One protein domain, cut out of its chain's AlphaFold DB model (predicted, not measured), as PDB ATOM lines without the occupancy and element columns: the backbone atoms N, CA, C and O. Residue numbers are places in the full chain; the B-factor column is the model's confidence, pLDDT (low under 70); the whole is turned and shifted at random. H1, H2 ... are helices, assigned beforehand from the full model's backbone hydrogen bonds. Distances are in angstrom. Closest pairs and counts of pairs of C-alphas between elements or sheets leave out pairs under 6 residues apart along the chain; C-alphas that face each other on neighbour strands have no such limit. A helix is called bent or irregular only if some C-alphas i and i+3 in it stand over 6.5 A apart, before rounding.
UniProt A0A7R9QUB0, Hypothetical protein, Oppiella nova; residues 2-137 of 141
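This is residues 2 to 137 of the 141 residues of the protein "Hypothetical protein" of Oppiella nova (UniProt A0A7R9QUB0). Picture two loosely joined clusters: H4, H5 and H6 make a lobe at one end of the longest axis, and a thin neck of residues 50 to 51 and 105 to 106, paired antiparallel, leads to the crossed pair H3 and H7. Beyond that pair the small corner H1 and H2 and the last helix, H8, lie separately, with residues 6 to 11 sticking out. The printed part has 136 residues with eight named helices, H1 to H8 in chain order, and no named strand; the class is all helix. It is loose, with a radius of gyration of the C-alphas of 18.1 A and spans of 55 by 39 by 29 A.

Start at H5, residues 68 to 82, the hub, which touches three helices. With residues 71 to 75 alone it touches H6, residues 91 to 98, at a steep tilt of 65 degrees, the same way; the closest C-alphas, of Gln 75 and Val 94, are 7.3 A apart. With residues 70 to 74 alone it touches H4, residues 56 to 66, only at the corner, C-alphas 65 and 71 being closest at 4.7 A. H4 and H6 touch at a shallow tilt of 7 degrees, opposite ways, closest at the C-alphas of Ala 62 and Gly 95, 4.3 A. H5 and H3, residues 33 to 46, only just touch, only at their ends, with 3 pairs of C-alphas within 8 A; those of Pro 33 and Ile 81 are closest at 6.6 A. H3 touches H7, residues 107 to 119, at a steep tilt of 59 degrees, opposite ways; the C-alphas of Thr 38 and Leu 114 are closest at 5.3 A. H1, residues 2 to 7, and H2, residues 9 to 13, only just touch, only at the corner, with 3 pairs of C-alphas within 8 A; those of Leu 5 and Asn 12 are closest at 6.0 A. H8, residues 129 to 136, touches no helix. Helix packing is mostly crossed, but only just: 1 of 3 tilted pairs is shallow. In H1, H4, H7 and H8 every O i to N i+4 pair is within hydrogen-bond range, against 9 of 11 in H5, 2 of 4 in H6, 3 of 10 in H3 and 0 of 1 in H2; O i to N i+3 pairs within range are 9 of 11 in H3 and 1 of 2 in H2.

Find C-alpha 68 at (-45.536, 9.535, 60.289); from there H5 runs 21.3 A to C-alpha 82. H3 is 22.4 A long, H7 18.1 A and H4 16.1 A. H3, H5 and H6 are irregular: C-alphas 39 and 42 are 7.5 A apart, 92 and 95 7.8 A, and, only just, 69 and 72 6.9 A. H1 begins at C-alpha 2, (-13.849, 17.083, 36.018), and H8 ends at C-alpha 136, (-10.236, 4.810, 22.428).

Look from Tyr 68 to Gly 137 for the two C-alphas farthest apart, 55.5 A. The printed part has no cut. The link from H2 to H3, residues 14 to 32, is long. Mean pLDDT of the printed part is 89.8; residues 84 to 86 are under 70.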
ATOM      1  N   PHE A   2     -15.269  17.492  35.944       93.44
ATOM      2  CA  PHE A   2     -13.849  17.083  36.018       93.44
ATOM      3  C   PHE A   2     -13.314  16.402  34.746       93.44
ATOM      4  O   PHE A   2     -12.318  16.845  34.189       93.44
ATOM      5  N   GLY A   3     -14.015  15.385  34.228       92.94
ATOM      6  CA  GLY A   3     -13.610  14.714  32.988       92.94
ATOM      7  C   GLY A   3     -13.603  15.624  31.752       92.94
ATOM      8  O   GLY A   3     -12.758  15.445  30.885       92.94
ATOM      9  N   LEU A   4     -14.496  16.619  31.676       94.69
ATOM     10  CA  LEU A   4     -14.541  17.582  30.570       94.69
ATOM     11  C   LEU A   4     -13.319  18.505  30.611       94.69
ATOM     12  O   LEU A   4     -12.590  18.580  29.632       94.69
ATOM     13  N   LEU A   5     -13.077  19.150  31.755       95.00
ATOM     14  CA  LEU A   5     -11.980  20.110  31.924       95.00
ATOM     15  C   LEU A   5     -10.594  19.445  31.821       95.00
ATOM     16  O   LEU A   5      -9.641  20.060  31.349       95.00
ATOM     17  N   ALA A   6     -10.489  18.166  32.199       93.69
ATOM     18  CA  ALA A   6      -9.264  17.380  32.050       93.69
ATOM     19  C   ALA A   6      -8.993  16.919  30.606       93.69
ATOM     20  O   ALA A   6      -7.839  16.728  30.240       93.69
ATOM     21  N   THR A   7     -10.029  16.712  29.784       94.12
ATOM     22  CA  THR A   7      -9.866  16.160  28.420       94.12
ATOM     23  C   THR A   7     -10.027  17.189  27.308       94.12
ATOM     24  O   THR A   7      -9.609  16.936  26.181       94.12
ATOM     25  N   LYS A   8     -10.630  18.344  27.601       95.94
ATOM     26  CA  LYS A   8     -10.899  19.417  26.642       95.94
ATOM     27  C   LYS A   8     -10.431  20.755  27.214       95.94
ATOM     28  O   LYS A   8     -11.223  21.518  27.773       95.94
ATOM     29  N   SER A   9      -9.137  21.031  27.064       95.31
ATOM     30  CA  SER A   9      -8.463  22.203  27.641       95.31
ATOM     31  C   SER A   9      -9.065  23.543  27.209       95.31
ATOM     32  O   SER A   9      -9.005  24.505  27.972       95.31
ATOM     33  N   GLN A  10      -9.726  23.606  26.047       96.94
ATOM     34  CA  GLN A  10     -10.409  24.812  25.574       96.94
ATOM     35  C   GLN A  10     -11.486  25.320  26.548       96.94
ATOM     36  O   GLN A  10     -11.739  26.520  26.615       96.94
ATOM     37  N   TYR A  11     -12.094  24.438  27.350       96.88
ATOM     38  CA  TYR A  11     -13.118  24.833  28.322       96.88
ATOM     39  C   TYR A  11     -12.540  25.470  29.591       96.88
ATOM     40  O   TYR A  11     -13.262  26.180  30.291       96.88
ATOM     41  N   ASN A  12     -11.244  25.297  29.868       95.75
ATOM     42  CA  ASN A  12     -10.597  25.859  31.062       95.75
ATOM     43  C   ASN A  12     -10.510  27.393  31.003       95.75
ATOM     44  O   ASN A  12     -10.462  28.062  32.034       95.75
ATOM     45  N   ALA A  13     -10.523  27.967  29.797       95.62
ATOM     46  CA  ALA A  13     -10.588  29.413  29.609       95.62
ATOM     47  C   ALA A  13     -11.994  29.985  29.868       95.62
ATOM     48  O   ALA A  13     -12.097  31.150  30.249       95.62
ATOM     49  N   ILE A  14     -13.038  29.166  29.690       96.94
ATOM     50  CA  ILE A  14     -14.454  29.565  29.706       96.94
ATOM     51  C   ILE A  14     -15.056  29.419  31.110       96.94
ATOM     52  O   ILE A  14     -15.744  30.315  31.589       96.94
ATOM     53  N   VAL A  15     -14.811  28.294  31.786       96.12
ATOM     54  CA  VAL A  15     -15.456  27.980  33.072       96.12
ATOM     55  C   VAL A  15     -14.642  28.555  34.235       96.12
ATOM     56  O   VAL A  15     -13.630  27.970  34.623       96.12
ATOM     57  N   LYS A  16     -15.079  29.690  34.805       93.81
ATOM     58  CA  LYS A  16     -14.405  30.366  35.932       93.81
ATOM     59  C   LYS A  16     -15.407  31.024  36.908       93.81
ATOM     60  O   LYS A  16     -16.122  31.923  36.473       93.81
ATOM     61  N   PRO A  17     -15.430  30.658  38.210       93.81
ATOM     62  CA  PRO A  17     -14.794  29.489  38.827       93.81
ATOM     63  C   PRO A  17     -15.589  28.195  38.575       93.81
ATOM     64  O   PRO A  17     -16.807  28.214  38.416       93.81
ATOM     65  N   PHE A  18     -14.913  27.043  38.612       94.81
ATOM     66  CA  PHE A  18     -15.586  25.754  38.785       94.81
ATOM     67  C   PHE A  18     -15.662  25.420  40.281       94.81
ATOM     68  O   PHE A  18     -14.653  25.081  40.895       94.81
ATOM     69  N   ILE A  19     -16.861  25.513  40.859       96.62
ATOM     70  CA  ILE A  19     -17.130  25.178  42.263       96.62
ATOM     71  C   ILE A  19     -17.743  23.776  42.313       96.62
ATOM     72  O   ILE A  19     -18.816  23.540  41.760       96.62
ATOM     73  N   ALA A  20     -17.056  22.834  42.961       95.44
ATOM     74  CA  ALA A  20     -17.496  21.447  43.069       95.44
ATOM     75  C   ALA A  20     -17.970  21.132  44.496       95.44
ATOM     76  O   ALA A  20     -17.155  20.968  45.399       95.44
ATOM     77  N   LEU A  21     -19.285  21.017  44.692       93.56
ATOM     78  CA  LEU A  21     -19.884  20.574  45.955       93.56
ATOM     79  C   LEU A  21     -19.998  19.045  45.955       93.56
ATOM     80  O   LEU A  21     -20.542  18.478  45.010       93.56
ATOM     81  N   SER A  22     -19.467  18.384  46.989       90.06
ATOM     82  CA  SER A  22     -19.360  16.914  47.067       90.06
ATOM     83  C   SER A  22     -18.732  16.287  45.800       90.06
ATOM     84  O   SER A  22     -19.388  15.521  45.085       90.06
ATOM     85  N   PRO A  23     -17.470  16.624  45.462       92.06
ATOM     86  CA  PRO A  23     -16.848  16.194  44.214       92.06
ATOM     87  C   PRO A  23     -16.681  14.669  44.145       92.06
ATOM     88  O   PRO A  23     -16.045  14.058  44.998       92.06
ATOM     89  N   VAL A  24     -17.183  14.061  43.067       89.31
ATOM     90  CA  VAL A  24     -17.045  12.620  42.805       89.31
ATOM     91  C   VAL A  24     -16.105  12.388  41.622       89.31
ATOM     92  O   VAL A  24     -16.501  12.481  40.457       89.31
ATOM     93  N   SER A  25     -14.843  12.077  41.916       85.56
ATOM     94  CA  SER A  25     -13.832  11.669  40.924       85.56
ATOM     95  C   SER A  25     -13.408  10.209  41.105       85.56
ATOM     96  O   SER A  25     -13.244   9.484  40.123       85.56
ATOM     97  N   PHE A  26     -13.301   9.767  42.357       87.19
ATOM     98  CA  PHE A  26     -12.842   8.447  42.768       87.19
ATOM     99  C   PHE A  26     -13.870   7.800  43.702       87.19
ATOM    100  O   PHE A  26     -14.314   8.425  44.660       87.19
ATOM    101  N   LEU A  27     -14.235   6.541  43.438       89.12
ATOM    102  CA  LEU A  27     -15.254   5.804  44.204       89.12
ATOM    103  C   LEU A  27     -14.724   4.524  44.870       89.12
ATOM    104  O   LEU A  27     -15.508   3.729  45.374       89.12
ATOM    105  N   GLY A  28     -13.405   4.313  44.909       86.81
ATOM    106  CA  GLY A  28     -12.821   3.078  45.449       86.81
ATOM    107  C   GLY A  28     -12.986   2.877  46.962       86.81
ATOM    108  O   GLY A  28     -12.863   1.750  47.431       86.81
ATOM    109  N   HIS A  29     -13.295   3.943  47.708       88.75
ATOM    110  CA  HIS A  29     -13.572   3.914  49.153       88.75
ATOM    111  C   HIS A  29     -15.038   4.221  49.485       88.75
ATOM    112  O   HIS A  29     -15.371   4.473  50.640       88.75
ATOM    113  N   ALA A  30     -15.923   4.232  48.486       87.62
ATOM    114  CA  ALA A  30     -17.333   4.504  48.711       87.62
ATOM    115  C   ALA A  30     -17.952   3.418  49.613       87.62
ATOM    116  O   ALA A  30     -17.862   2.221  49.331       87.62
ATOM    117  N   THR A  31     -18.586   3.837  50.708       87.88
ATOM    118  CA  THR A  31     -19.221   2.942  51.689       87.88
ATOM    119  C   THR A  31     -20.703   2.698  51.413       87.88
ATOM    120  O   THR A  31     -21.274   1.781  51.999       87.88
ATOM    121  N   THR A  32     -21.300   3.467  50.496       87.88
ATOM    122  CA  THR A  32     -22.714   3.369  50.106       87.88
ATOM    123  C   THR A  32     -23.108   1.941  49.690       87.88
ATOM    124  O   THR A  32     -22.320   1.263  49.015       87.88
ATOM    125  N   PRO A  33     -24.335   1.481  50.011       89.75
ATOM    126  CA  PRO A  33     -24.850   0.184  49.571       89.75
ATOM    127  C   PRO A  33     -24.831  -0.019  48.049       89.75
ATOM    128  O   PRO A  33     -24.801  -1.158  47.588       89.75
ATOM    129  N   ILE A  34     -24.771   1.059  47.254       89.31
ATOM    130  CA  ILE A  34     -24.671   0.991  45.784       89.31
ATOM    131  C   ILE A  34     -23.469   0.148  45.334       89.31
ATOM    132  O   ILE A  34     -23.544  -0.505  44.294       89.31
ATOM    133  N   LYS A  35     -22.387   0.084  46.125       89.88
ATOM    134  CA  LYS A  35     -21.216  -0.754  45.811       89.88
ATOM    135  C   LYS A  35     -21.568  -2.232  45.647       89.88
ATOM    136  O   LYS A  35     -20.876  -2.940  44.930       89.88
ATOM    137  N   TYR A  36     -22.632  -2.703  46.299       91.88
ATOM    138  CA  TYR A  36     -23.063  -4.085  46.157       91.88
ATOM    139  C   TYR A  36     -23.689  -4.338  44.792       91.88
ATOM    140  O   TYR A  36     -23.659  -5.469  44.358       91.88
ATOM    141  N   LEU A  37     -24.162  -3.330  44.056       92.69
ATOM    142  CA  LEU A  37     -24.732  -3.513  42.716       92.69
ATOM    143  C   LEU A  37     -23.676  -3.775  41.628       92.69
ATOM    144  O   LEU A  37     -24.030  -3.962  40.468       92.69
ATOM    145  N   THR A  38     -22.380  -3.830  41.949       93.25
ATOM    146  CA  THR A  38     -21.335  -4.075  40.940       93.25
ATOM    147  C   THR A  38     -21.476  -5.426  40.235       93.25
ATOM    148  O   THR A  38     -21.026  -5.547  39.101       93.25
ATOM    149  N   TYR A  39     -22.131  -6.426  40.846       94.00
ATOM    150  CA  TYR A  39     -22.348  -7.739  40.214       94.00
ATOM    151  C   TYR A  39     -23.329  -7.699  39.029       94.00
ATOM    152  O   TYR A  39     -23.256  -8.570  38.167       94.00
ATOM    153  N   ILE A  40     -24.214  -6.695  38.947       93.94
ATOM    154  CA  ILE A  40     -25.144  -6.522  37.813       93.94
ATOM    155  C   ILE A  40     -24.616  -5.578  36.726       93.94
ATOM    156  O   ILE A  40     -25.360  -5.256  35.802       93.94
ATOM    157  N   GLU A  41     -23.358  -5.126  36.800       94.25
ATOM    158  CA  GLU A  41     -22.781  -4.187  35.821       94.25
ATOM    159  C   GLU A  41     -22.984  -4.666  34.377       94.25
ATOM    160  O   GLU A  41     -23.499  -3.911  33.548       94.25
ATOM    161  N   GLY A  42     -22.666  -5.936  34.106       92.12
ATOM    162  CA  GLY A  42     -22.802  -6.529  32.778       92.12
ATOM    163  C   GLY A  42     -24.255  -6.617  32.313       92.12
ATOM    164  O   GLY A  42     -24.535  -6.355  31.146       92.12
ATOM    165  N   LEU A  43     -25.188  -6.906  33.226       93.25
ATOM    166  CA  LEU A  43     -26.620  -6.936  32.922       93.25
ATOM    167  C   LEU A  43     -27.117  -5.537  32.533       93.25
ATOM    168  O   LEU A  43     -27.714  -5.365  31.475       93.25
ATOM    169  N   LEU A  44     -26.813  -4.520  33.343       93.00
ATOM    170  CA  LEU A  44     -27.219  -3.137  33.066       93.00
ATOM    171  C   LEU A  44     -26.598  -2.591  31.774       93.00
ATOM    172  O   LEU A  44     -27.227  -1.797  31.074       93.00
ATOM    173  N   ARG A  45     -25.375  -3.024  31.443       93.81
ATOM    174  CA  ARG A  45     -24.701  -2.640  30.198       93.81
ATOM    175  C   ARG A  45     -25.408  -3.215  28.970       93.81
ATOM    176  O   ARG A  45     -25.590  -2.491  27.991       93.81
ATOM    177  N   SER A  46     -25.810  -4.484  29.038       93.12
ATOM    178  CA  SER A  46     -26.446  -5.218  27.937       93.12
ATOM    179  C   SER A  46     -27.895  -4.812  27.671       93.12
ATOM    180  O   SER A  46     -28.371  -5.002  26.555       93.12
ATOM    181  N   TYR A  47     -28.586  -4.230  28.656       92.56
ATOM    182  CA  TYR A  47     -29.978  -3.789  28.527       92.56
ATOM    183  C   TYR A  47     -30.098  -2.267  28.731       92.56
ATOM    184  O   TYR A  47     -30.318  -1.794  29.853       92.56
ATOM    185  N   PRO A  48     -29.942  -1.464  27.658       89.38
ATOM    186  CA  PRO A  48     -30.175  -0.026  27.695       89.38
ATOM    187  C   PRO A  48     -31.634   0.268  28.049       89.38
ATOM    188  O   PRO A  48     -32.545  -0.086  27.304       89.38
ATOM    189  N   ALA A  49     -31.860   0.923  29.181       92.81
ATOM    190  CA  ALA A  49     -33.191   1.303  29.627       92.81
ATOM    191  C   ALA A  49     -33.145   2.587  30.459       92.81
ATOM    192  O   ALA A  49     -32.074   3.094  30.816       92.81
ATOM    193  N   SER A  50     -34.331   3.099  30.780       90.69
ATOM    194  CA  SER A  50     -34.482   4.117  31.813       90.69
ATOM    195  C   SER A  50     -34.296   3.481  33.191       90.69
ATOM    196  O   SER A  50     -34.800   2.393  33.465       90.69
ATOM    197  N   LEU A  51     -33.546   4.153  34.054       89.06
ATOM    198  CA  LEU A  51     -33.196   3.730  35.401       89.06
ATOM    199  C   LEU A  51     -33.716   4.781  36.383       89.06
ATOM    200  O   LEU A  51     -33.481   5.973  36.196       89.06
ATOM    201  N   LEU A  52     -34.396   4.342  37.445       86.81
ATOM    202  CA  LEU A  52     -34.957   5.215  38.487       86.81
ATOM    203  C   LEU A  52     -35.954   6.276  37.976       86.81
ATOM    204  O   LEU A  52     -36.189   7.271  38.654       86.81
ATOM    205  N   HIS A  53     -36.549   6.079  36.799       85.38
ATOM    206  CA  HIS A  53     -37.640   6.920  36.316       85.38
ATOM    207  C   HIS A  53     -38.976   6.302  36.732       85.38
ATOM    208  O   HIS A  53     -39.436   5.342  36.119       85.38
ATOM    209  N   MET A  54     -39.570   6.831  37.805       82.19
ATOM    210  CA  MET A  54     -40.761   6.246  38.435       82.19
ATOM    211  C   MET A  54     -42.078   6.908  37.985       82.19
ATOM    212  O   MET A  54     -43.156   6.381  38.259       82.19
ATOM    213  N   GLY A  55     -42.022   8.038  37.272       84.75
ATOM    214  CA  GLY A  55     -43.213   8.750  36.795       84.75
ATOM    215  C   GLY A  55     -44.210   9.021  37.930       84.75
ATOM    216  O   GLY A  55     -43.819   9.445  39.012       84.75
ATOM    217  N   LYS A  56     -45.494   8.697  37.724       83.56
ATOM    218  CA  LYS A  56     -46.548   8.869  38.746       83.56
ATOM    219  C   LYS A  56     -46.318   8.055  40.028       83.56
ATOM    220  O   LYS A  56     -46.826   8.427  41.080       83.56
ATOM    221  N   LEU A  57     -45.535   6.970  39.979       85.88
ATOM    222  CA  LEU A  57     -45.187   6.205  41.185       85.88
ATOM    223  C   LEU A  57     -44.269   6.998  42.123       85.88
ATOM    224  O   LEU A  57     -44.212   6.694  43.311       85.88
ATOM    225  N   GLN A  58     -43.577   8.020  41.615       88.88
ATOM    226  CA  GLN A  58     -42.738   8.890  42.431       88.88
ATOM    227  C   GLN A  58     -43.559   9.734  43.407       88.88
ATOM    228  O   GLN A  58     -43.180   9.867  44.566       88.88
ATOM    229  N   GLU A  59     -44.709  10.245  42.964       86.44
ATOM    230  CA  GLU A  59     -45.641  10.988  43.819       86.44
ATOM    231  C   GLU A  59     -46.250  10.081  44.890       86.44
ATOM    232  O   GLU A  59     -46.308  10.458  46.056       86.44
ATOM    233  N   VAL A  60     -46.624   8.850  44.523       88.94
ATOM    234  CA  VAL A  60     -47.137   7.858  45.483       88.94
ATOM    235  C   VAL A  60     -46.080   7.526  46.537       88.94
ATOM    236  O   VAL A  60     -46.375   7.510  47.729       88.94
ATOM    237  N   TYR A  61     -44.835   7.296  46.117       87.19
ATOM    238  CA  TYR A  61     -43.725   7.054  47.037       87.19
ATOM    239  C   TYR A  61     -43.471   8.252  47.963       87.19
ATOM    240  O   TYR A  61     -43.306   8.072  49.168       87.19
ATOM    241  N   ALA A  62     -43.502   9.472  47.422       89.69
ATOM    242  CA  ALA A  62     -43.362  10.696  48.202       89.69
ATOM    243  C   ALA A  62     -44.458  10.828  49.270       89.69
ATOM    244  O   ALA A  62     -44.136  11.039  50.437       89.69
ATOM    245  N   GLN A  63     -45.724  10.612  48.899       89.81
ATOM    246  CA  GLN A  63     -46.863  10.641  49.826       89.81
ATOM    247  C   GLN A  63     -46.752   9.568  50.914       89.81
ATOM    248  O   GLN A  63     -47.025   9.833  52.085       89.81
ATOM    249  N   LEU A  64     -46.305   8.358  50.563       90.19
ATOM    250  CA  LEU A  64     -46.049   7.308  51.553       90.19
ATOM    251  C   LEU A  64     -44.991   7.744  52.570       90.19
ATOM    252  O   LEU A  64     -45.144   7.472  53.759       90.19
ATOM    253  N   CYS A  65     -43.956   8.455  52.130       88.88
ATOM    254  CA  CYS A  65     -42.906   8.970  53.004       88.88
ATOM    255  C   CYS A  65     -43.317  10.191  53.845       88.88
ATOM    256  O   CYS A  65     -42.561  10.566  54.740       88.88
ATOM    257  N   GLU A  66     -44.487  10.793  53.609       88.06
ATOM    258  CA  GLU A  66     -45.075  11.826  54.483       88.06
ATOM    259  C   GLU A  66     -45.865  11.220  55.650       88.06
ATOM    260  O   GLU A  66     -46.131  11.893  56.647       88.06
ATOM    261  N   ASN A  67     -46.214   9.933  55.572       89.38
ATOM    262  CA  ASN A  67     -46.860   9.242  56.675       89.38
ATOM    263  C   ASN A  67     -45.898   9.107  57.866       89.38
ATOM    264  O   ASN A  67     -44.826   8.521  57.729       89.38
ATOM    265  N   TYR A  68     -46.323   9.558  59.049       85.06
ATOM    266  CA  TYR A  68     -45.536   9.535  60.289       85.06
ATOM    267  C   TYR A  68     -44.865   8.181  60.592       85.06
ATOM    268  O   TYR A  68     -43.717   8.140  61.030       85.06
ATOM    269  N   PHE A  69     -45.539   7.058  60.317       85.88
ATOM    270  CA  PHE A  69     -45.000   5.721  60.592       85.88
ATOM    271  C   PHE A  69     -43.930   5.274  59.585       85.88
ATOM    272  O   PHE A  69     -43.049   4.486  59.927       85.88
ATOM    273  N   ILE A  70     -43.995   5.767  58.346       88.88
ATOM    274  CA  ILE A  70     -43.101   5.379  57.243       88.88
ATOM    275  C   ILE A  70     -41.955   6.384  57.071       88.88
ATOM    276  O   ILE A  70     -40.874   6.016  56.604       88.88
ATOM    277  N   GLN A  71     -42.156   7.632  57.497       85.75
ATOM    278  CA  GLN A  71     -41.217   8.741  57.352       85.75
ATOM    279  C   GLN A  71     -39.812   8.359  57.835       85.75
ATOM    280  O   GLN A  71     -38.850   8.477  57.079       85.75
ATOM    281  N   THR A  72     -39.690   7.788  59.036       85.12
ATOM    282  CA  THR A  72     -38.407   7.342  59.613       85.12
ATOM    283  C   THR A  72     -37.699   6.282  58.760       85.12
ATOM    284  O   THR A  72     -36.471   6.263  58.672       85.12
ATOM    285  N   ILE A  73     -38.448   5.396  58.096       87.88
ATOM    286  CA  ILE A  73     -37.876   4.383  57.196       87.88
ATOM    287  C   ILE A  73     -37.354   5.060  55.928       87.88
ATOM    288  O   ILE A  73     -36.204   4.833  55.550       87.88
ATOM    289  N   CYS A  74     -38.155   5.929  55.303       86.94
ATOM    290  CA  CYS A  74     -37.731   6.676  54.118       86.94
ATOM    291  C   CYS A  74     -36.478   7.514  54.393       86.94
ATOM    292  O   CYS A  74     -35.555   7.531  53.580       86.94
ATOM    293  N   GLN A  75     -36.408   8.139  55.568       82.75
ATOM    294  CA  GLN A  75     -35.238   8.887  56.023       82.75
ATOM    295  C   GLN A  75     -33.994   8.010  56.123       82.75
ATOM    296  O   GLN A  75     -32.959   8.357  55.560       82.75
ATOM    297  N   ARG A  76     -34.085   6.858  56.799       84.88
ATOM    298  CA  ARG A  76     -32.948   5.937  56.954       84.88
ATOM    299  C   ARG A  76     -32.462   5.395  55.613       84.88
ATOM    300  O   ARG A  76     -31.255   5.304  55.396       84.88
ATOM    301  N   VAL A  77     -33.382   5.079  54.701       85.25
ATOM    302  CA  VAL A  77     -33.037   4.644  53.341       85.25
ATOM    303  C   VAL A  77     -32.331   5.769  52.589       85.25
ATOM    304  O   VAL A  77     -31.227   5.558  52.085       85.25
ATOM    305  N   TYR A  78     -32.908   6.973  52.574       82.50
ATOM    306  CA  TYR A  78     -32.313   8.139  51.920       82.50
ATOM    307  C   TYR A  78     -30.917   8.451  52.477       82.50
ATOM    308  O   TYR A  78     -29.960   8.606  51.714       82.50
ATOM    309  N   TYR A  79     -30.773   8.439  53.804       82.81
ATOM    310  CA  TYR A  79     -29.499   8.620  54.492       82.81
ATOM    311  C   TYR A  79     -28.468   7.565  54.095       82.81
ATOM    312  O   TYR A  79     -27.335   7.911  53.769       82.81
ATOM    313  N   SER A  80     -28.848   6.288  54.069       83.81
ATOM    314  CA  SER A  80     -27.919   5.200  53.743       83.81
ATOM    315  C   SER A  80     -27.325   5.321  52.335       83.81
ATOM    316  O   SER A  80     -26.188   4.911  52.094       83.81
ATOM    317  N   ILE A  81     -28.088   5.904  51.407       82.75
ATOM    318  CA  ILE A  81     -27.687   6.078  50.012       82.75
ATOM    319  C   ILE A  81     -26.846   7.346  49.855       82.75
ATOM    320  O   ILE A  81     -25.800   7.297  49.202       82.75
ATOM    321  N   MET A  82     -27.299   8.456  50.444       79.75
ATOM    322  CA  MET A  82     -26.753   9.791  50.186       79.75
ATOM    323  C   MET A  82     -25.719  10.269  51.216       79.75
ATOM    324  O   MET A  82     -24.917  11.144  50.904       79.75
ATOM    325  N   GLY A  83     -25.708   9.702  52.426       76.88
ATOM    326  CA  GLY A  83     -24.721   9.988  53.474       76.88
ATOM    327  C   GLY A  83     -24.936  11.277  54.284       76.88
ATOM    328  O   GLY A  83     -23.992  11.743  54.915       76.88
ATOM    329  N   PHE A  84     -26.132  11.880  54.280       67.75
ATOM    330  CA  PHE A  84     -26.417  13.145  54.988       67.75
ATOM    331  C   PHE A  84     -26.644  12.997  56.502       67.75
ATOM    332  O   PHE A  84     -27.612  12.377  56.915       67.75
ATOM    333  N   GLY A  85     -25.834  13.634  57.350       64.88
ATOM    334  CA  GLY A  85     -26.060  13.616  58.804       64.88
ATOM    335  C   GLY A  85     -27.442  14.151  59.215       64.88
ATOM    336  O   GLY A  85     -27.920  15.136  58.650       64.88
ATOM    337  N   GLU A  86     -28.058  13.526  60.228       65.62
ATOM    338  CA  GLU A  86     -29.455  13.786  60.621       65.62
ATOM    339  C   GLU A  86     -29.741  15.243  61.030       65.62
ATOM    340  O   GLU A  86     -30.868  15.720  60.968       65.62
ATOM    341  N   GLN A  87     -28.703  15.989  61.403       76.31
ATOM    342  CA  GLN A  87     -28.804  17.351  61.929       76.31
ATOM    343  C   GLN A  87     -28.991  18.433  60.854       76.31
ATOM    344  O   GLN A  87     -29.284  19.579  61.186       76.31
ATOM    345  N   HIS A  88     -28.795  18.105  59.573       78.75
ATOM    346  CA  HIS A  88     -28.786  19.089  58.478       78.75
ATOM    347  C   HIS A  88     -29.917  18.892  57.467       78.75
ATOM    348  O   HIS A  88     -29.924  19.536  56.416       78.75
ATOM    349  N   PHE A  89     -30.861  18.000  57.763       79.19
ATOM    350  CA  PHE A  89     -31.937  17.644  56.853       79.19
ATOM    351  C   PHE A  89     -33.297  17.977  57.465       79.19
ATOM    352  O   PHE A  89     -33.635  17.510  58.549       79.19
ATOM    353  N   ASP A  90     -34.096  18.777  56.756       85.25
ATOM    354  CA  ASP A  90     -35.466  19.067  57.173       85.25
ATOM    355  C   ASP A  90     -36.385  17.892  56.828       85.25
ATOM    356  O   ASP A  90     -36.876  17.735  55.706       85.25
ATOM    357  N   TYR A  91     -36.607  17.059  57.833       78.06
ATOM    358  CA  TYR A  91     -37.402  15.849  57.737       78.06
ATOM    359  C   TYR A  91     -38.875  16.073  57.434       78.06
ATOM    360  O   TYR A  91     -39.493  15.212  56.800       78.06
ATOM    361  N   SER A  92     -39.424  17.228  57.815       82.88
ATOM    362  CA  SER A  92     -40.814  17.576  57.505       82.88
ATOM    363  C   SER A  92     -41.056  17.684  55.995       82.88
ATOM    364  O   SER A  92     -42.183  17.543  55.532       82.88
ATOM    365  N   ARG A  93     -39.981  17.858  55.214       85.56
ATOM    366  CA  ARG A  93     -40.017  18.059  53.762       85.56
ATOM    367  C   ARG A  93     -39.535  16.858  52.955       85.56
ATOM    368  O   ARG A  93     -39.372  16.970  51.740       85.56
ATOM    369  N   VAL A  94     -39.325  15.702  53.594       83.50
ATOM    370  CA  VAL A  94     -38.814  14.498  52.917       83.50
ATOM    371  C   VAL A  94     -39.692  14.072  51.735       83.50
ATOM    372  O   VAL A  94     -39.150  13.745  50.683       83.50
ATOM    373  N   GLY A  95     -41.021  14.167  51.859       84.00
ATOM    374  CA  GLY A  95     -41.956  13.908  50.759       84.00
ATOM    375  C   GLY A  95     -41.689  14.805  49.552       84.00
ATOM    376  O   GLY A  95     -41.446  14.308  48.454       84.00
ATOM    377  N   SER A  96     -41.589  16.121  49.769       86.56
ATOM    378  CA  SER A  96     -41.274  17.089  48.708       86.56
ATOM    379  C   SER A  96     -39.909  16.856  48.049       86.56
ATOM    380  O   SER A  96     -39.739  17.118  46.860       86.56
ATOM    381  N   TYR A  97     -38.909  16.369  48.790       87.12
ATOM    382  CA  TYR A  97     -37.619  16.020  48.190       87.12
ATOM    383  C   TYR A  97     -37.730  14.765  47.315       87.12
ATOM    384  O   TYR A  97     -37.201  14.732  46.200       87.12
ATOM    385  N   LEU A  98     -38.446  13.746  47.791       87.25
ATOM    386  CA  LEU A  98     -38.607  12.466  47.100       87.25
ATOM    387  C   LEU A  98     -39.557  12.549  45.894       87.25
ATOM    388  O   LEU A  98     -39.395  11.785  44.942       87.25
ATOM    389  N   SER A  99     -40.473  13.524  45.858       87.56
ATOM    390  CA  SER A  99     -41.327  13.765  44.684       87.56
ATOM    391  C   SER A  99     -40.543  14.210  43.448       87.56
ATOM    392  O   SER A  99     -41.046  14.109  42.333       87.56
ATOM    393  N   THR A 100     -39.309  14.695  43.623       85.62
ATOM    394  CA  THR A 100     -38.448  15.159  42.521       85.62
ATOM    395  C   THR A 100     -37.164  14.342  42.386       85.62
ATOM    396  O   THR A 100     -36.595  14.253  41.298       85.62
ATOM    397  N   ILE A 101     -36.690  13.724  43.472       84.75
ATOM    398  CA  ILE A 101     -35.450  12.945  43.493       84.75
ATOM    399  C   ILE A 101     -35.774  11.460  43.706       84.75
ATOM    400  O   ILE A 101     -36.436  11.125  44.685       84.75
ATOM    401  N   PRO A 102     -35.249  10.549  42.867       86.38
ATOM    402  CA  PRO A 102     -34.425  10.795  41.681       86.38
ATOM    403  C   PRO A 102     -35.259  11.262  40.474       86.38
ATOM    404  O   PRO A 102     -36.384  10.822  40.294       86.38
ATOM    405  N   ALA A 103     -34.682  12.086  39.593       87.88
ATOM    406  CA  ALA A 103     -35.326  12.484  38.329       87.88
ATOM    407  C   ALA A 103     -35.212  11.412  37.216       87.88
ATOM    408  O   ALA A 103     -35.729  11.576  36.109       87.88
ATOM    409  N   GLY A 104     -34.520  10.308  37.503       90.06
ATOM    410  CA  GLY A 104     -34.177   9.261  36.547       90.06
ATOM    411  C   GLY A 104     -32.817   9.463  35.868       90.06
ATOM    412  O   GLY A 104     -32.199  10.525  35.923       90.06
ATOM    413  N   SER A 105     -32.323   8.387  35.263       92.69
ATOM    414  CA  SER A 105     -31.062   8.308  34.518       92.69
ATOM    415  C   SER A 105     -31.132   7.148  33.513       92.69
ATOM    416  O   SER A 105     -32.110   6.413  33.483       92.69
ATOM    417  N   GLY A 106     -30.110   6.944  32.681       94.94
ATOM    418  CA  GLY A 106     -29.988   5.739  31.847       94.94
ATOM    419  C   GLY A 106     -29.236   4.608  32.556       94.94
ATOM    420  O   GLY A 106     -28.345   4.877  33.373       94.94
ATOM    421  N   THR A 107     -29.519   3.349  32.201       94.94
ATOM    422  CA  THR A 107     -28.777   2.184  32.725       94.94
ATOM    423  C   THR A 107     -27.278   2.298  32.471       94.94
ATOM    424  O   THR A 107     -26.504   2.025  33.377       94.94
ATOM    425  N   TRP A 108     -26.849   2.828  31.320       95.12
ATOM    426  CA  TRP A 108     -25.428   3.041  31.010       95.12
ATOM    427  C   TRP A 108     -24.722   4.024  31.951       95.12
ATOM    428  O   TRP A 108     -23.547   3.840  32.261       95.12
ATOM    429  N   ALA A 109     -25.420   5.046  32.451       94.69
ATOM    430  CA  ALA A 109     -24.849   5.939  33.458       94.69
ATOM    431  C   ALA A 109     -24.669   5.210  34.800       94.69
ATOM    432  O   ALA A 109     -23.633   5.367  35.450       94.69
ATOM    433  N   GLY A 110     -25.634   4.359  35.170       94.50
ATOM    434  CA  GLY A 110     -25.516   3.449  36.312       94.50
ATOM    435  C   GLY A 110     -24.357   2.463  36.140       94.50
ATOM    436  O   GLY A 110     -23.492   2.374  37.006       94.50
ATOM    437  N   THR A 111     -24.260   1.806  34.985       96.06
ATOM    438  CA  THR A 111     -23.137   0.937  34.615       96.06
ATOM    439  C   THR A 111     -21.804   1.672  34.738       96.06
ATOM    440  O   THR A 111     -20.871   1.136  35.329       96.06
ATOM    441  N   HIS A 112     -21.694   2.917  34.256       95.56
ATOM    442  CA  HIS A 112     -20.439   3.670  34.366       95.56
ATOM    443  C   HIS A 112     -20.059   3.954  35.820       95.56
ATOM    444  O   HIS A 112     -18.880   3.908  36.176       95.56
ATOM    445  N   LEU A 113     -21.049   4.241  36.668       94.06
ATOM    446  CA  LEU A 113     -20.835   4.417  38.100       94.06
ATOM    447  C   LEU A 113     -20.259   3.137  38.726       94.06
ATOM    448  O   LEU A 113     -19.257   3.207  39.440       94.06
ATOM    449  N   LEU A 114     -20.832   1.977  38.394       94.75
ATOM    450  CA  LEU A 114     -20.353   0.674  38.869       94.75
ATOM    451  C   LEU A 114     -18.946   0.354  38.350       94.75
ATOM    452  O   LEU A 114     -18.089  -0.056  39.129       94.75
ATOM    453  N   GLN A 115     -18.658   0.622  37.075       95.12
ATOM    454  CA  GLN A 115     -17.319   0.448  36.500       95.12
ATOM    455  C   GLN A 115     -16.263   1.274  37.248       95.12
ATOM    456  O   GLN A 115     -15.165   0.783  37.497       95.12
ATOM    457  N   LYS A 116     -16.589   2.505  37.665       94.38
ATOM    458  CA  LYS A 116     -15.687   3.337  38.482       94.38
ATOM    459  C   LYS A 116     -15.467   2.769  39.884       94.38
ATOM    460  O   LYS A 116     -14.354   2.869  40.400       94.38
ATOM    461  N   MET A 117     -16.499   2.185  40.495       94.56
ATOM    462  CA  MET A 117     -16.381   1.504  41.791       94.56
ATOM    463  C   MET A 117     -15.486   0.262  41.687       94.56
ATOM    464  O   MET A 117     -14.601   0.085  42.521       94.56
ATOM    465  N   ILE A 118     -15.657  -0.546  40.633       94.12
ATOM    466  CA  ILE A 118     -14.835  -1.738  40.362       94.12
ATOM    467  C   ILE A 118     -13.384  -1.342  40.074       94.12
ATOM    468  O   ILE A 118     -12.460  -1.880  40.681       94.12
ATOM    469  N   ALA A 119     -13.173  -0.381  39.170       94.06
ATOM    470  CA  ALA A 119     -11.843   0.045  38.745       94.06
ATOM    471  C   ALA A 119     -11.082   0.814  39.832       94.06
ATOM    472  O   ALA A 119      -9.864   0.951  39.731       94.06
ATOM    473  N   LYS A 120     -11.796   1.352  40.835       93.75
ATOM    474  CA  LYS A 120     -11.244   2.190  41.909       93.75
ATOM    475  C   LYS A 120     -10.326   3.281  41.358       93.75
ATOM    476  O   LYS A 120      -9.251   3.512  41.888       93.75
ATOM    477  N   ARG A 121     -10.714   3.914  40.250       92.19
ATOM    478  CA  ARG A 121     -10.008   5.045  39.630       92.19
ATOM    479  C   ARG A 121     -10.951   5.777  38.668       92.19
ATOM    480  O   ARG A 121     -11.943   5.186  38.230       92.19
ATOM    481  N   PRO A 122     -10.669   7.038  38.302       92.19
ATOM    482  CA  PRO A 122     -11.358   7.677  37.189       92.19
ATOM    483  C   PRO A 122     -11.090   6.894  35.895       92.19
ATOM    484  O   PRO A 122      -9.942   6.740  35.484       92.19
ATOM    485  N   VAL A 123     -12.150   6.394  35.261       92.56
ATOM    486  CA  VAL A 123     -12.085   5.635  34.002       92.56
ATOM    487  C   VAL A 123     -13.112   6.145  32.998       92.56
ATOM    488  O   VAL A 123     -14.184   6.630  33.389       92.56
ATOM    489  N   LYS A 124     -12.813   6.013  31.700       94.38
ATOM    490  CA  LYS A 124     -13.839   6.133  30.652       94.38
ATOM    491  C   LYS A 124     -14.789   4.931  30.720       94.38
ATOM    492  O   LYS A 124     -14.511   3.946  31.397       94.38
ATOM    493  N   PHE A 125     -15.942   5.047  30.074       95.62
ATOM    494  CA  PHE A 125     -16.920   3.964  30.037       95.62
ATOM    495  C   PHE A 125     -16.371   2.783  29.234       95.62
ATOM    496  O   PHE A 125     -15.907   2.989  28.110       95.62
ATOM    497  N   ASN A 126     -16.435   1.574  29.792       95.94
ATOM    498  CA  ASN A 126     -16.049   0.346  29.103       95.94
ATOM    499  C   ASN A 126     -17.212  -0.147  28.233       95.94
ATOM    500  O   ASN A 126     -18.250  -0.560  28.753       95.94
ATOM    501  N   LEU A 127     -17.021  -0.101  26.914       94.62
ATOM    502  CA  LEU A 127     -18.005  -0.494  25.902       94.62
ATOM    503  C   LEU A 127     -17.869  -1.968  25.480       94.62
ATOM    504  O   LEU A 127     -18.717  -2.478  24.753       94.62
ATOM    505  N   GLY A 128     -16.837  -2.664  25.960       93.38
ATOM    506  CA  GLY A 128     -16.374  -3.942  25.421       93.38
ATOM    507  C   GLY A 128     -15.174  -3.762  24.489       93.38
ATOM    508  O   GLY A 128     -14.934  -2.674  23.973       93.38
ATOM    509  N   THR A 129     -14.401  -4.832  24.298       95.31
ATOM    510  CA  THR A 129     -13.082  -4.799  23.644       95.31
ATOM    511  C   THR A 129     -13.097  -4.143  22.266       95.31
ATOM    512  O   THR A 129     -12.332  -3.211  22.031       95.31
ATOM    513  N   GLU A 130     -13.972  -4.603  21.372       96.69
ATOM    514  CA  GLU A 130     -14.055  -4.114  19.991       96.69
ATOM    515  C   GLU A 130     -14.363  -2.611  19.948       96.69
ATOM    516  O   GLU A 130     -13.651  -1.824  19.323       96.69
ATOM    517  N   GLU A 131     -15.379  -2.191  20.700       95.62
ATOM    518  CA  GLU A 131     -15.829  -0.806  20.699       95.62
ATOM    519  C   GLU A 131     -14.857   0.133  21.434       95.62
ATOM    520  O   GLU A 131     -14.688   1.289  21.037       95.62
ATOM    521  N   ASN A 132     -14.161  -0.355  22.466       97.31
ATOM    522  CA  ASN A 132     -13.083   0.393  23.111       97.31
ATOM    523  C   ASN A 132     -11.913   0.619  22.150       97.31
ATOM    524  O   ASN A 132     -11.401   1.734  22.088       97.31
ATOM    525  N   ILE A 133     -11.513  -0.390  21.365       97.69
ATOM    526  CA  ILE A 133     -10.462  -0.220  20.352       97.69
ATOM    527  C   ILE A 133     -10.912   0.824  19.332       97.69
ATOM    528  O   ILE A 133     -10.175   1.773  19.066       97.69
ATOM    529  N   ARG A 134     -12.152   0.720  18.836       97.88
ATOM    530  CA  ARG A 134     -12.696   1.662  17.851       97.88
ATOM    531  C   ARG A 134     -12.744   3.108  18.357       97.88
ATOM    532  O   ARG A 134     -12.454   4.024  17.594       97.88
ATOM    533  N   ARG A 135     -13.134   3.339  19.617       95.56
ATOM    534  CA  ARG A 135     -13.322   4.703  20.163       95.56
ATOM    535  C   ARG A 135     -12.120   5.268  20.906       95.56
ATOM    536  O   ARG A 135     -11.973   6.487  20.978       95.56
ATOM    537  N   TYR A 136     -11.320   4.413  21.529       95.38
ATOM    538  CA  TYR A 136     -10.236   4.810  22.428       95.38
ATOM    539  C   TYR A 136      -8.857   4.343  21.953       95.38
ATOM    540  O   TYR A 136      -7.870   4.788  22.528       95.38
ATOM    541  N   GLY A 137      -8.769   3.475  20.939       97.06
ATOM    542  CA  GLY A 137      -7.501   2.926  20.445       97.06
ATOM    543  C   GLY A 137      -6.877   1.861  21.353       97.06
ATOM    544  O   GLY A 137      -5.728   1.488  21.152       97.06
TER     545      GLY A 137